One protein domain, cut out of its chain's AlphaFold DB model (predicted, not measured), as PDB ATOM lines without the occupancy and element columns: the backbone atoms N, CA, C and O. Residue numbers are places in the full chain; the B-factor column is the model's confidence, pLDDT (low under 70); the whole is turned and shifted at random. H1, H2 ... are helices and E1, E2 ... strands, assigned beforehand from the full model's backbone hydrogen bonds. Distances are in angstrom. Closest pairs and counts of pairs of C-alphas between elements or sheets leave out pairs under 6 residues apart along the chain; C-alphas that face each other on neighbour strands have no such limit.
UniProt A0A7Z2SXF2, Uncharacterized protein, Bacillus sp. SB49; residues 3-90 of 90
ATOM      1  N   LEU A   3      40.918  57.820 -53.141       89.44
ATOM      2  CA  LEU A   3      41.342  56.484 -53.564       89.44
ATOM      3  C   LEU A   3      41.692  55.641 -52.334       89.44
ATOM      4  O   LEU A   3      42.493  56.044 -51.491       89.44
ATOM      5  N   ARG A   4      41.083  54.466 -52.237       87.69
ATOM      6  CA  ARG A   4      41.125  53.598 -51.063       87.69
ATOM      7  C   ARG A   4      41.186  52.143 -51.494       87.69
ATOM      8  O   ARG A   4      40.843  51.831 -52.630       87.69
ATOM      9  N   ARG A   5      41.602  51.249 -50.598       85.62
ATOM     10  CA  ARG A   5      41.568  49.803 -50.866       85.62
ATOM     11  C   ARG A   5      40.128  49.360 -51.083       85.62
ATOM     12  O   ARG A   5      39.235  49.931 -50.484       85.62
ATOM     13  N   ASP A   6      39.895  48.378 -51.939       83.31
ATOM     14  CA  ASP A   6      38.546  47.834 -52.165       83.31
ATOM     15  C   ASP A   6      38.226  46.629 -51.267       83.31
ATOM     16  O   ASP A   6      37.059  46.318 -51.069       83.31
ATOM     17  N   GLY A   7      39.238  46.003 -50.658       79.38
ATOM     18  CA  GLY A   7      39.095  44.769 -49.875       79.38
ATOM     19  C   GLY A   7      39.399  43.487 -50.659       79.38
ATOM     20  O   GLY A   7      39.318  42.403 -50.090       79.38
ATOM     21  N   PHE A   8      39.808  43.614 -51.924       81.88
ATOM     22  CA  PHE A   8      40.145  42.523 -52.847       81.88
ATOM     23  C   PHE A   8      41.573  42.634 -53.405       81.88
ATOM     24  O   PHE A   8      41.924  41.992 -54.391       81.88
ATOM     25  N   GLY A   9      42.416  43.460 -52.780       76.81
ATOM     26  CA  GLY A   9      43.779  43.738 -53.244       76.81
ATOM     27  C   GLY A   9      43.873  44.843 -54.302       76.81
ATOM     28  O   GLY A   9      44.974  45.131 -54.767       76.81
ATOM     29  N   GLY A  10      42.756  45.487 -54.653       83.94
ATOM     30  CA  GLY A  10      42.698  46.638 -55.546       83.94
ATOM     31  C   GLY A  10      42.450  47.955 -54.810       83.94
ATOM     32  O   GLY A  10      42.518  48.050 -53.578       83.94
ATOM     33  N   THR A  11      42.174  49.004 -55.588       86.50
ATOM     34  CA  THR A  11      41.756  50.308 -55.059       86.50
ATOM     35  C   THR A  11      40.603  50.893 -55.871       86.50
ATOM     36  O   THR A  11      40.545  50.723 -57.088       86.50
ATOM     37  N   ARG A  12      39.684  51.598 -55.203       88.19
ATOM     38  CA  ARG A  12      38.541  52.296 -55.810       88.19
ATOM     39  C   ARG A  12      38.299  53.629 -55.097       88.19
ATOM     40  O   ARG A  12      38.834  53.872 -54.016       88.19
ATOM     41  N   TYR A  13      37.525  54.513 -55.721       87.56
ATOM     42  CA  TYR A  13      37.146  55.788 -55.115       87.56
ATOM     43  C   TYR A  13      35.953  55.608 -54.180       87.56
ATOM     44  O   TYR A  13      34.902  55.138 -54.610       87.56
ATOM     45  N   TYR A  14      36.111  56.039 -52.931       88.19
ATOM     46  CA  TYR A  14      35.043  56.068 -51.928       88.19
ATOM     47  C   TYR A  14      34.921  57.464 -51.298       88.19
ATOM     48  O   TYR A  14      35.828  58.298 -51.442       88.19
ATOM     49  N   PRO A  15      33.796  57.784 -50.639       87.12
ATOM     50  CA  PRO A  15      33.686  58.967 -49.790       87.12
ATOM     51  C   PRO A  15      34.785  59.013 -48.727       87.12
ATOM     52  O   PRO A  15      35.281  57.982 -48.284       87.12
ATOM     53  N   GLU A  16      35.198  60.219 -48.344       82.62
ATOM     54  CA  GLU A  16      36.275  60.388 -47.366       82.62
ATOM     55  C   GLU A  16      35.777  60.263 -45.923       82.62
ATOM     56  O   GLU A  16      36.426  59.585 -45.134       82.62
ATOM     57  N   ASN A  17      34.624  60.870 -45.620       81.88
ATOM     58  CA  ASN A  17      34.046  60.977 -44.278       81.88
ATOM     59  C   ASN A  17      32.545  60.652 -44.301       81.88
ATOM     60  O   ASN A  17      31.744  61.471 -43.866       81.88
ATOM     61  N   SER A  18      32.169  59.503 -44.861       85.06
ATOM     62  CA  SER A  18      30.768  59.072 -44.854       85.06
ATOM     63  C   SER A  18      30.519  58.092 -43.728       85.06
ATOM     64  O   SER A  18      31.323  57.189 -43.488       85.06
ATOM     65  N   GLU A  19      29.356  58.226 -43.104       88.62
ATOM     66  CA  GLU A  19      28.789  57.143 -42.314       88.62
ATOM     67  C   GLU A  19      28.533  55.939 -43.220       88.62
ATOM     68  O   GLU A  19      28.169  56.085 -44.397       88.62
ATOM     69  N   ILE A  20      28.770  54.749 -42.676       91.50
ATOM     70  CA  ILE A  20      28.593  53.488 -43.384       91.50
ATOM     71  C   ILE A  20      27.607  52.609 -42.630       91.50
ATOM     72  O   ILE A  20      27.549  52.630 -41.402       91.50
ATOM     73  N   HIS A  21      26.853  51.819 -43.379       91.88
ATOM     74  CA  HIS A  21      25.884  50.877 -42.838       91.88
ATOM     75  C   HIS A  21      26.050  49.511 -43.507       91.88
ATOM     76  O   HIS A  21      26.286  49.446 -44.716       91.88
ATOM     77  N   ILE A  22      25.913  48.422 -42.742       94.38
ATOM     78  CA  ILE A  22      25.881  47.058 -43.291       94.38
ATOM     79  C   ILE A  22      24.537  46.869 -43.979       94.38
ATOM     80  O   ILE A  22      23.495  46.882 -43.333       94.38
ATOM     81  N   LEU A  23      24.552  46.721 -45.295       94.38
ATOM     82  CA  LEU A  23      23.330  46.560 -46.066       94.38
ATOM     83  C   LEU A  23      22.887  45.095 -46.085       94.38
ATOM     84  O   LEU A  23      21.752  44.794 -45.734       94.38
ATOM     85  N   CYS A  24      23.804  44.197 -46.435       95.75
ATOM     86  CA  CYS A  24      23.590  42.756 -46.376       95.75
ATOM     87  C   CYS A  24      24.922  41.999 -46.380       95.75
ATOM     88  O   CYS A  24      25.988  42.552 -46.678       95.75
ATOM     89  N   THR A  25      24.851  40.713 -46.058       96.88
ATOM     90  CA  THR A  25      25.937  39.750 -46.217       96.88
ATOM     91  C   THR A  25      25.502  38.616 -47.125       96.88
ATOM     92  O   THR A  25      24.313  38.376 -47.334       96.88
ATOM     93  N   TYR A  26      26.475  37.927 -47.705       96.06
ATOM     94  CA  TYR A  26      26.211  36.708 -48.453       96.06
ATOM     95  C   TYR A  26      27.435  35.799 -48.458       96.06
ATOM     96  O   TYR A  26      28.569  36.239 -48.250       96.06
ATOM     97  N   MET A  27      27.198  34.514 -48.702       94.75
ATOM     98  CA  MET A  27      28.246  33.509 -48.826       94.75
ATOM     99  C   MET A  27      28.436  33.154 -50.295       94.75
ATOM    100  O   MET A  27      27.492  32.751 -50.969       94.75
ATOM    101  N   GLU A  28      29.666  33.236 -50.783       92.25
ATOM    102  CA  GLU A  28      30.028  32.780 -52.123       92.25
ATOM    103  C   GLU A  28      31.358  32.031 -52.039       92.25
ATOM    104  O   GLU A  28      32.293  32.475 -51.377       92.25
ATOM    105  N   THR A  29      31.403  30.835 -52.638       90.44
ATOM    106  CA  THR A  29      32.578  29.939 -52.648       90.44
ATOM    107  C   THR A  29      33.199  29.642 -51.271       90.44
ATOM    108  O   THR A  29      34.382  29.336 -51.172       90.44
ATOM    109  N   GLY A  30      32.391  29.672 -50.205       89.25
ATOM    110  CA  GLY A  30      32.849  29.440 -48.829       89.25
ATOM    111  C   GLY A  30      33.414  30.682 -48.135       89.25
ATOM    112  O   GLY A  30      33.770  30.599 -46.964       89.25
ATOM    113  N   HIS A  31      33.442  31.828 -48.817       91.44
ATOM    114  CA  HIS A  31      33.818  33.116 -48.247       91.44
ATOM    115  C   HIS A  31      32.581  33.954 -47.934       91.44
ATOM    116  O   HIS A  31      31.609  33.965 -48.693       91.44
ATOM    117  N   ARG A  32      32.645  34.679 -46.815       93.44
ATOM    118  CA  ARG A  32      31.605  35.616 -46.398       93.44
ATOM    119  C   ARG A  32      31.922  37.003 -46.933       93.44
ATOM    120  O   ARG A  32      32.984  37.565 -46.657       93.44
ATOM    121  N   TYR A  33      30.986  37.557 -47.684       94.31
ATOM    122  CA  TYR A  33      31.061  38.901 -48.225       94.31
ATOM    123  C   TYR A  33      30.100  39.818 -47.486       94.31
ATOM    124  O   TYR A  33      28.997  39.425 -47.111       94.31
ATOM    125  N   ILE A  34      30.541  41.053 -47.279       95.19
ATOM    126  CA  ILE A  34      29.799  42.103 -46.592       95.19
ATOM    127  C   ILE A  34      29.600  43.232 -47.594       95.19
ATOM    128  O   ILE A  34      30.567  43.707 -48.189       95.19
ATOM    129  N   ILE A  35      28.362  43.670 -47.785       94.81
ATOM    130  CA  ILE A  35      28.048  44.840 -48.595       94.81
ATOM    131  C   ILE A  35      27.712  45.986 -47.652       94.81
ATOM    132  O   ILE A  35      26.768  45.906 -46.868       94.81
ATOM    133  N   ILE A  36      28.489  47.062 -47.744       93.94
ATOM    134  CA  ILE A  36      28.235  48.307 -47.022       93.94
ATOM    135  C   ILE A  36      27.715  49.388 -47.964       93.94
ATOM    136  O   ILE A  36      28.063  49.432 -49.149       93.94
ATOM    137  N   HIS A  37      26.907  50.288 -47.416       92.62
ATOM    138  CA  HIS A  37      26.396  51.479 -48.088       92.62
ATOM    139  C   HIS A  37      26.945  52.735 -47.407       92.62
ATOM    140  O   HIS A  37      26.942  52.821 -46.181       92.62
ATOM    141  N   TYR A  38      27.420  53.694 -48.204       91.06
ATOM    142  CA  TYR A  38      27.822  55.021 -47.733       91.06
ATOM    143  C   TYR A  38      26.606  55.954 -47.727       91.06
ATOM    144  O   TYR A  38      26.090  56.297 -48.793       91.06
ATOM    145  N   LEU A  39      26.152  56.374 -46.546       87.44
ATOM    146  CA  LEU A  39      24.884  57.098 -46.381       87.44
ATOM    147  C   LEU A  39      24.847  58.454 -47.099       87.44
ATOM    148  O   LEU A  39      23.790  58.863 -47.577       87.44
ATOM    149  N   ASP A  40      25.997  59.113 -47.246       86.81
ATOM    150  CA  ASP A  40      26.090  60.420 -47.907       86.81
ATOM    151  C   ASP A  40      25.855  60.351 -49.419       86.81
ATOM    152  O   ASP A  40      25.596  61.372 -50.062       86.81
ATOM    153  N   LEU A  41      25.982  59.160 -50.015       83.44
ATOM    154  CA  LEU A  41      25.848  58.963 -51.450       83.44
ATOM    155  C   LEU A  41      24.815  57.873 -51.755       83.44
ATOM    156  O   LEU A  41      25.069  56.685 -51.518       83.44
ATOM    157  N   PRO A  42      23.667  58.231 -52.362       74.50
ATOM    158  CA  PRO A  42      22.727  57.225 -52.824       74.50
ATOM    159  C   PRO A  42      23.431  56.327 -53.853       74.50
ATOM    160  O   PRO A  42      24.115  56.817 -54.753       74.50
ATOM    161  N   PHE A  43      23.283  55.010 -53.697       80.38
ATOM    162  CA  PHE A  43      23.860  53.979 -54.572       80.38
ATOM    163  C   PHE A  43      25.389  53.802 -54.519       80.38
ATOM    164  O   PHE A  43      25.960  53.133 -55.381       80.38
ATOM    165  N   SER A  44      26.076  54.362 -53.518       86.44
ATOM    166  CA  SER A  44      27.500  54.080 -53.312       86.44
ATOM    167  C   SER A  44      27.678  52.855 -52.418       86.44
ATOM    168  O   SER A  44      27.605  52.945 -51.194       86.44
ATOM    169  N   TYR A  45      27.914  51.701 -53.037       89.69
ATOM    170  CA  TYR A  45      28.116  50.438 -52.331       89.69
ATOM    171  C   TYR A  45      29.574  49.995 -52.371       89.69
ATOM    172  O   TYR A  45      30.309  50.248 -53.334       89.69
ATOM    173  N   ARG A  46      29.990  49.279 -51.331       91.00
ATOM    174  CA  ARG A  46      31.270  48.580 -51.303       91.00
ATOM    175  C   ARG A  46      31.063  47.162 -50.813       91.00
ATOM    176  O   ARG A  46      30.544  46.938 -49.728       91.00
ATOM    177  N   GLN A  47      31.509  46.227 -51.633       92.12
ATOM    178  CA  GLN A  47      31.636  44.827 -51.275       92.12
ATOM    179  C   GLN A  47      32.976  44.638 -50.562       92.12
ATOM    180  O   GLN A  47      33.973  45.235 -50.964       92.12
ATOM    181  N   LEU A  48      32.996  43.820 -49.518       91.75
ATOM    182  CA  LEU A  48      34.158  43.527 -48.688       91.75
ATOM    183  C   LEU A  48      34.231  42.023 -48.443       91.75
ATOM    184  O   LEU A  48      33.201  41.385 -48.240       91.75
ATOM    185  N   ASN A  49      35.437  41.461 -48.408       91.19
ATOM    186  CA  ASN A  49      35.647  40.100 -47.921       91.19
ATOM    187  C   ASN A  49      35.851  40.126 -46.395       91.19
ATOM    188  O   ASN A  49      36.692  40.883 -45.901       91.19
ATOM    189  N   ARG A  50      35.113  39.284 -45.660       89.50
ATOM    190  CA  ARG A  50      35.231  39.102 -44.205       89.50
ATOM    191  C   ARG A  50      36.663  38.805 -43.747       89.50
ATOM    192  O   ARG A  50      37.081  39.331 -42.713       89.50
ATOM    193  N   ASP A  51      37.414  38.026 -44.521       87.12
ATOM    194  CA  ASP A  51      38.816  37.677 -44.244       87.12
ATOM    195  C   ASP A  51      39.764  38.860 -44.511       87.12
ATOM    196  O   ASP A  51      40.838  38.981 -43.920       87.12
ATOM    197  N   GLY A  52      39.355  39.767 -45.402       84.25
ATOM    198  CA  GLY A  52      40.129  40.926 -45.840       84.25
ATOM    199  C   GLY A  52      39.930  42.189 -44.997       84.25
ATOM    200  O   GLY A  52      40.519  43.226 -45.308       84.25
ATOM    201  N   LEU A  53      39.119  42.126 -43.936       86.12
ATOM    202  CA  LEU A  53      38.702  43.281 -43.133       86.12
ATOM    203  C   LEU A  53      39.882  44.068 -42.538       86.12
ATOM    204  O   LEU A  53      39.866  45.294 -42.487       86.12
ATOM    205  N   LEU A  54      40.935  43.357 -42.126       83.38
ATOM    206  CA  LEU A  54      42.145  43.928 -41.519       83.38
ATOM    207  C   LEU A  54      42.967  44.784 -42.494       83.38
ATOM    208  O   LEU A  54      43.833  45.546 -42.072       83.38
ATOM    209  N   PHE A  55      42.727  44.653 -43.800       82.62
ATOM    210  CA  PHE A  55      43.422  45.442 -44.817       82.62
ATOM    211  C   PHE A  55      42.713  46.757 -45.141       82.62
ATOM    212  O   PHE A  55      43.253  47.538 -45.935       82.62
ATOM    213  N   LEU A  56      41.529  46.981 -44.568       84.75
ATOM    214  CA  LEU A  56      40.701  48.151 -44.812       84.75
ATOM    215  C   LEU A  56      41.094  49.328 -43.922       84.75
ATOM    216  O   LEU A  56      41.937  49.241 -43.032       84.75
ATOM    217  N   GLU A  57      40.486  50.464 -44.212       88.00
ATOM    218  CA  GLU A  57      40.613  51.678 -43.432       88.00
ATOM    219  C   GLU A  57      40.057  51.487 -42.019       88.00
ATOM    220  O   GLU A  57      39.022  50.845 -41.832       88.00
ATOM    221  N   GLU A  58      40.711  52.116 -41.042       88.00
ATOM    222  CA  GLU A  58      40.367  52.007 -39.621       88.00
ATOM    223  C   GLU A  58      38.880  52.272 -39.354       88.00
ATOM    224  O   GLU A  58      38.242  51.487 -38.668       88.00
ATOM    225  N   HIS A  59      38.286  53.292 -39.983       87.62
ATOM    226  CA  HIS A  59      36.867  53.614 -39.797       87.62
ATOM    227  C   HIS A  59      35.917  52.468 -40.192       87.62
ATOM    228  O   HIS A  59      34.936  52.221 -39.494       87.62
ATOM    229  N   ILE A  60      36.212  51.740 -41.280       89.44
ATOM    230  CA  ILE A  60      35.398  50.595 -41.716       89.44
ATOM    231  C   ILE A  60      35.560  49.452 -40.728       89.44
ATOM    232  O   ILE A  60      34.576  48.855 -40.297       89.44
ATOM    233  N   TYR A  61      36.805  49.170 -40.352       89.94
ATOM    234  CA  TYR A  61      37.113  48.129 -39.385       89.94
ATOM    235  C   TYR A  61      36.404  48.385 -38.050       89.94
ATOM    236  O   TYR A  61      35.706  47.504 -37.560       89.94
ATOM    237  N   THR A  62      36.507  49.594 -37.497       90.69
ATOM    238  CA  THR A  62      35.866  49.975 -36.231       90.69
ATOM    239  C   THR A  62      34.343  49.876 -36.292       90.69
ATOM    240  O   THR A  62      33.729  49.476 -35.307       90.69
ATOM    241  N   CYS A  63      33.731  50.203 -37.433       91.06
ATOM    242  CA  CYS A  63      32.286  50.071 -37.623       91.06
ATOM    243  C   CYS A  63      31.832  48.605 -37.703       91.06
ATOM    244  O   CYS A  63      30.808  48.252 -37.125       91.06
ATOM    245  N   LEU A  64      32.592  47.746 -38.390       91.62
ATOM    246  CA  LEU A  64      32.217  46.346 -38.606       91.62
ATOM    247  C   LEU A  64      32.600  45.429 -37.442       91.62
ATOM    248  O   LEU A  64      31.923  44.429 -37.226       91.62
ATOM    249  N   LEU A  65      33.645  45.767 -36.680       92.44
ATOM    250  CA  LEU A  65      34.149  44.986 -35.546       92.44
ATOM    251  C   LEU A  65      33.061  44.523 -34.552       92.44
ATOM    252  O   LEU A  65      33.042  43.332 -34.245       92.44
ATOM    253  N   PRO A  66      32.155  45.388 -34.050       94.62
ATOM    254  CA  PRO A  66      31.113  44.961 -33.112       94.62
ATOM    255  C   PRO A  66      30.033  44.071 -33.744       94.62
ATOM    256  O   PRO A  66      29.297  43.405 -33.023       94.62
ATOM    257  N   GLU A  67      29.927  44.048 -35.072       94.81
ATOM    258  CA  GLU A  67      28.908  43.293 -35.806       94.81
ATOM    259  C   GLU A  67      29.440  41.957 -36.345       94.81
ATOM    260  O   GLU A  67      28.668  41.184 -36.908       94.81
ATOM    261  N   LEU A  68      30.738  41.660 -36.177       92.81
ATOM    262  CA  LEU A  68      31.371  40.480 -36.779       92.81
ATOM    263  C   LEU A  68      30.727  39.165 -36.347       92.81
ATOM    264  O   LEU A  68      30.490  38.322 -37.206       92.81
ATOM    265  N   ASP A  69      30.380  39.013 -35.070       94.56
ATOM    266  CA  ASP A  69      29.731  37.790 -34.581       94.56
ATOM    267  C   ASP A  69      28.373  37.580 -35.272       94.56
ATOM    268  O   ASP A  69      28.075  36.501 -35.774       94.56
ATOM    269  N   ARG A  70      27.580  38.651 -35.410       95.75
ATOM    270  CA  ARG A  70      26.271  38.622 -36.088       95.75
ATOM    271  C   ARG A  70      26.408  38.378 -37.588       95.75
ATOM    272  O   ARG A  70      25.583  37.687 -38.182       95.75
ATOM    273  N   ILE A  71      27.439  38.952 -38.207       94.69
ATOM    274  CA  ILE A  71      27.801  38.693 -39.602       94.69
ATOM    275  C   ILE A  71      28.129  37.212 -39.777       94.69
ATOM    276  O   ILE A  71      27.600  36.599 -40.698       94.69
ATOM    277  N   ASP A  72      28.955  36.637 -38.906       92.12
ATOM    278  CA  ASP A  72      29.398  35.246 -38.994       92.12
ATOM    279  C   ASP A  72      28.236  34.261 -38.725       92.12
ATOM    280  O   ASP A  72      28.155  33.214 -39.372       92.12
ATOM    281  N   GLU A  73      27.275  34.641 -37.876       94.56
ATOM    282  CA  GLU A  73      26.003  33.932 -37.646       94.56
ATOM    283  C   GLU A  73      24.993  34.056 -38.805       94.56
ATOM    284  O   GLU A  73      23.977  33.359 -38.813       94.56
ATOM    285  N   GLY A  74      25.252  34.922 -39.788       93.25
ATOM    286  CA  GLY A  74      24.365  35.134 -40.935       93.25
ATOM    287  C   GLY A  74      23.158  36.029 -40.652       93.25
ATOM    288  O   GLY A  74      22.182  35.990 -41.395       93.25
ATOM    289  N   PHE A  75      23.207  36.870 -39.614       95.50
ATOM    290  CA  PHE A  75      22.111  37.786 -39.261       95.50
ATOM    291  C   PHE A  75      21.712  38.721 -40.416       95.50
ATOM    292  O   PHE A  75      20.550  39.096 -40.548       95.50
ATOM    293  N   TYR A  76      22.690  39.103 -41.239       95.62
ATOM    294  CA  TYR A  76      22.526  40.020 -42.365       95.62
ATOM    295  C   TYR A  76      22.395  39.299 -43.716       95.62
ATOM    296  O   TYR A  76      22.475  39.957 -44.754       95.62
ATOM    297  N   ASP A  77      22.234  37.969 -43.726       96.00
ATOM    298  CA  ASP A  77      22.240  37.198 -44.968       96.00
ATOM    299  C   ASP A  77      21.012  37.497 -45.831       96.00
ATOM    300  O   ASP A  77      19.882  37.140 -45.501       96.00
ATOM    301  N   ASP A  78      21.264  38.120 -46.981       96.31
ATOM    302  CA  ASP A  78      20.266  38.395 -48.010       96.31
ATOM    303  C   ASP A  78      20.918  38.253 -49.389       96.31
ATOM    304  O   ASP A  78      21.458  39.200 -49.969       96.31
ATOM    305  N   MET A  79      20.885  37.023 -49.906       94.19
ATOM    306  CA  MET A  79      21.480  36.694 -51.202       94.19
ATOM    307  C   MET A  79      20.789  37.441 -52.348       94.19
ATOM    308  O   MET A  79      21.456  37.893 -53.274       94.19
ATOM    309  N   SER A  80      19.464  37.603 -52.292       94.81
ATOM    310  CA  SER A  80      18.709  38.262 -53.360       94.81
ATOM    311  C   SER A  80      19.068  39.743 -53.465       94.81
ATOM    312  O   SER A  80      19.326  40.238 -54.564       94.81
ATOM    313  N   MET A  81      19.158  40.437 -52.328       94.31
ATOM    314  CA  MET A  81      19.614  41.824 -52.282       94.31
ATOM    315  C   MET A  81      21.080  41.944 -52.712       94.31
ATOM    316  O   MET A  81      21.429  42.839 -53.486       94.31
ATOM    317  N   ALA A  82      21.940  41.035 -52.243       94.50
ATOM    318  CA  ALA A  82      23.352  41.038 -52.606       94.50
ATOM    319  C   ALA A  82      23.558  40.894 -54.121       94.50
ATOM    320  O   ALA A  82      24.306  41.673 -54.712       94.50
ATOM    321  N   GLU A  83      22.858  39.961 -54.769       93.56
ATOM    322  CA  GLU A  83      22.910  39.773 -56.223       93.56
ATOM    323  C   GLU A  83      22.473  41.029 -56.988       93.56
ATOM    324  O   GLU A  83      23.114  41.417 -57.971       93.56
ATOM    325  N   GLU A  84      21.406  41.691 -56.533       94.00
ATOM    326  CA  GLU A  84      20.920  42.922 -57.151       94.00
ATOM    327  C   GLU A  84      21.960  44.046 -57.068       94.00
ATOM    328  O   GLU A  84      22.273  44.673 -58.086       94.00
ATOM    329  N   ILE A  85      22.550  44.257 -55.891       92.31
ATOM    330  CA  ILE A  85      23.563  45.293 -55.675       92.31
ATOM    331  C   ILE A  85      24.836  44.988 -56.461       92.31
ATOM    332  O   ILE A  85      25.362  45.863 -57.151       92.31
ATOM    333  N   VAL A  86      25.323  43.745 -56.416       89.94
ATOM    334  CA  VAL A  86      26.518  43.327 -57.162       89.94
ATOM    335  C   VAL A  86      26.313  43.536 -58.663       89.94
ATOM    336  O   VAL A  86      27.240  43.959 -59.356       89.94
ATOM    337  N   ARG A  87      25.097  43.317 -59.179       90.19
ATOM    338  CA  ARG A  87      24.749  43.633 -60.570       90.19
ATOM    339  C   ARG A  87      24.777  45.136 -60.859       90.19
ATOM    340  O   ARG A  87      25.194  45.502 -61.948       90.19
ATOM    341  N   MET A  88      24.365  45.993 -59.923       87.62
ATOM    342  CA  MET A  88      24.431  47.458 -60.075       87.62
ATOM    343  C   MET A  88      25.860  48.018 -60.004       87.62
ATOM    344  O   MET A  88      26.117  49.108 -60.507       87.62
ATOM    345  N   MET A  89      26.782  47.310 -59.344       83.12
ATOM    346  CA  MET A  89      28.178  47.735 -59.176       83.12
ATOM    347  C   MET A  89      29.083  47.434 -60.386       83.12
ATOM    348  O   MET A  89      30.211  47.955 -60.426       83.12
ATOM    349  N   LYS A  90      28.620  46.567 -61.298       70.56
ATOM    350  CA  LYS A  90      29.269  46.190 -62.563       70.56
ATOM    351  C   LYS A  90      28.896  47.164 -63.675       70.56
ATOM    352  O   LYS A  90      29.824  47.521 -64.433       70.56
TER     353      LYS A  90
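Overview. This is residues 3 to 90 of the 90 residues of an uncharacterized protein of Bacillus sp. SB49 (UniProt A0A7Z2SXF2). A three-strand antiparallel sheet forms the middle of this domain, with helix H2 slantwise over one face, short H1 beside it on that side, and H3 across the other face. A small separate hairpin, E1 and E2, lies out at one side of the body. The printed part has 88 residues, with named elements in the order E1 E2 E3 E4 E5 H1 H2 H3; the main sheet's order is E3 - E4 - E5, and the class is mixed, helices and strands. It is compact and rounded, with a radius of gyration of the C-alphas of 12.0 A and spans of 30 by 26 by 23 A.

Along the chain. Find C-alpha 20 at (28.593, 53.488, -43.384); from there E3, residues 20 to 28, runs 22.5 A and bends by 55 degrees at residue 23. E4, residues 31 to 38, runs 22.7 A, and E5, residues 45 to 49, runs 13.5 A. H1 is residues 50 to 55, 10.4 A. H2, residues 58 to 72, runs 20.0 A. H3, residues 79 to 89, runs 15.2 A and ends at C-alpha 89 at (28.178, 47.735, -59.176). Look at C-alpha 3 at (41.342, 56.484, -53.564) for E1, residues 3 to 5, 7.2 A; E2 is residues 11 to 14, 9.4 A.

Arrangement. Begin with E3, E4 and E5, a meander, each strand the antiparallel neighbour of the one before; the sheet is only just strongly twisted, its C-alphas up to 4.5 A off the best plane. Between E3 and E4, a hairpin, N 26 and O 33 are 3.0 A apart; between E4 and E5, also a hairpin, N 34 and O 48 are 2.8 A apart, both within hydrogen-bond range. Three layers, helices on both faces of the sheet, are made by H2 on one face and H3 on the other. H2 is at a height of 8.1 A over the sheet, its closest C-alphas to E3 being Ile 71 and Thr 25, 7.0 A. H3 is at 8.6 A, with Met 79 and Tyr 26 of E3 closest, C-alphas 5.5 A apart. H1, on the same face as H2, is close to it but not clearly touching: the C-alphas of Leu 53 and Tyr 61 are 6.3 A apart. In the hairpin E1 and E2, N 4 and O 12 are 2.9 A apart. H3 has every O i to N i+4 pair within hydrogen-bond range, H2 7 of 11, and H1 0 of 2 with 1 of 3 O i to N i+3 pairs.

Size, cuts and confidence. The C-alphas farthest apart are those of Asn 17 and Thr 29, 32.2 A. The printed part has no cut, and no link is long. The mean pLDDT of the printed part of this model is 89.6, and no printed residue is under 70.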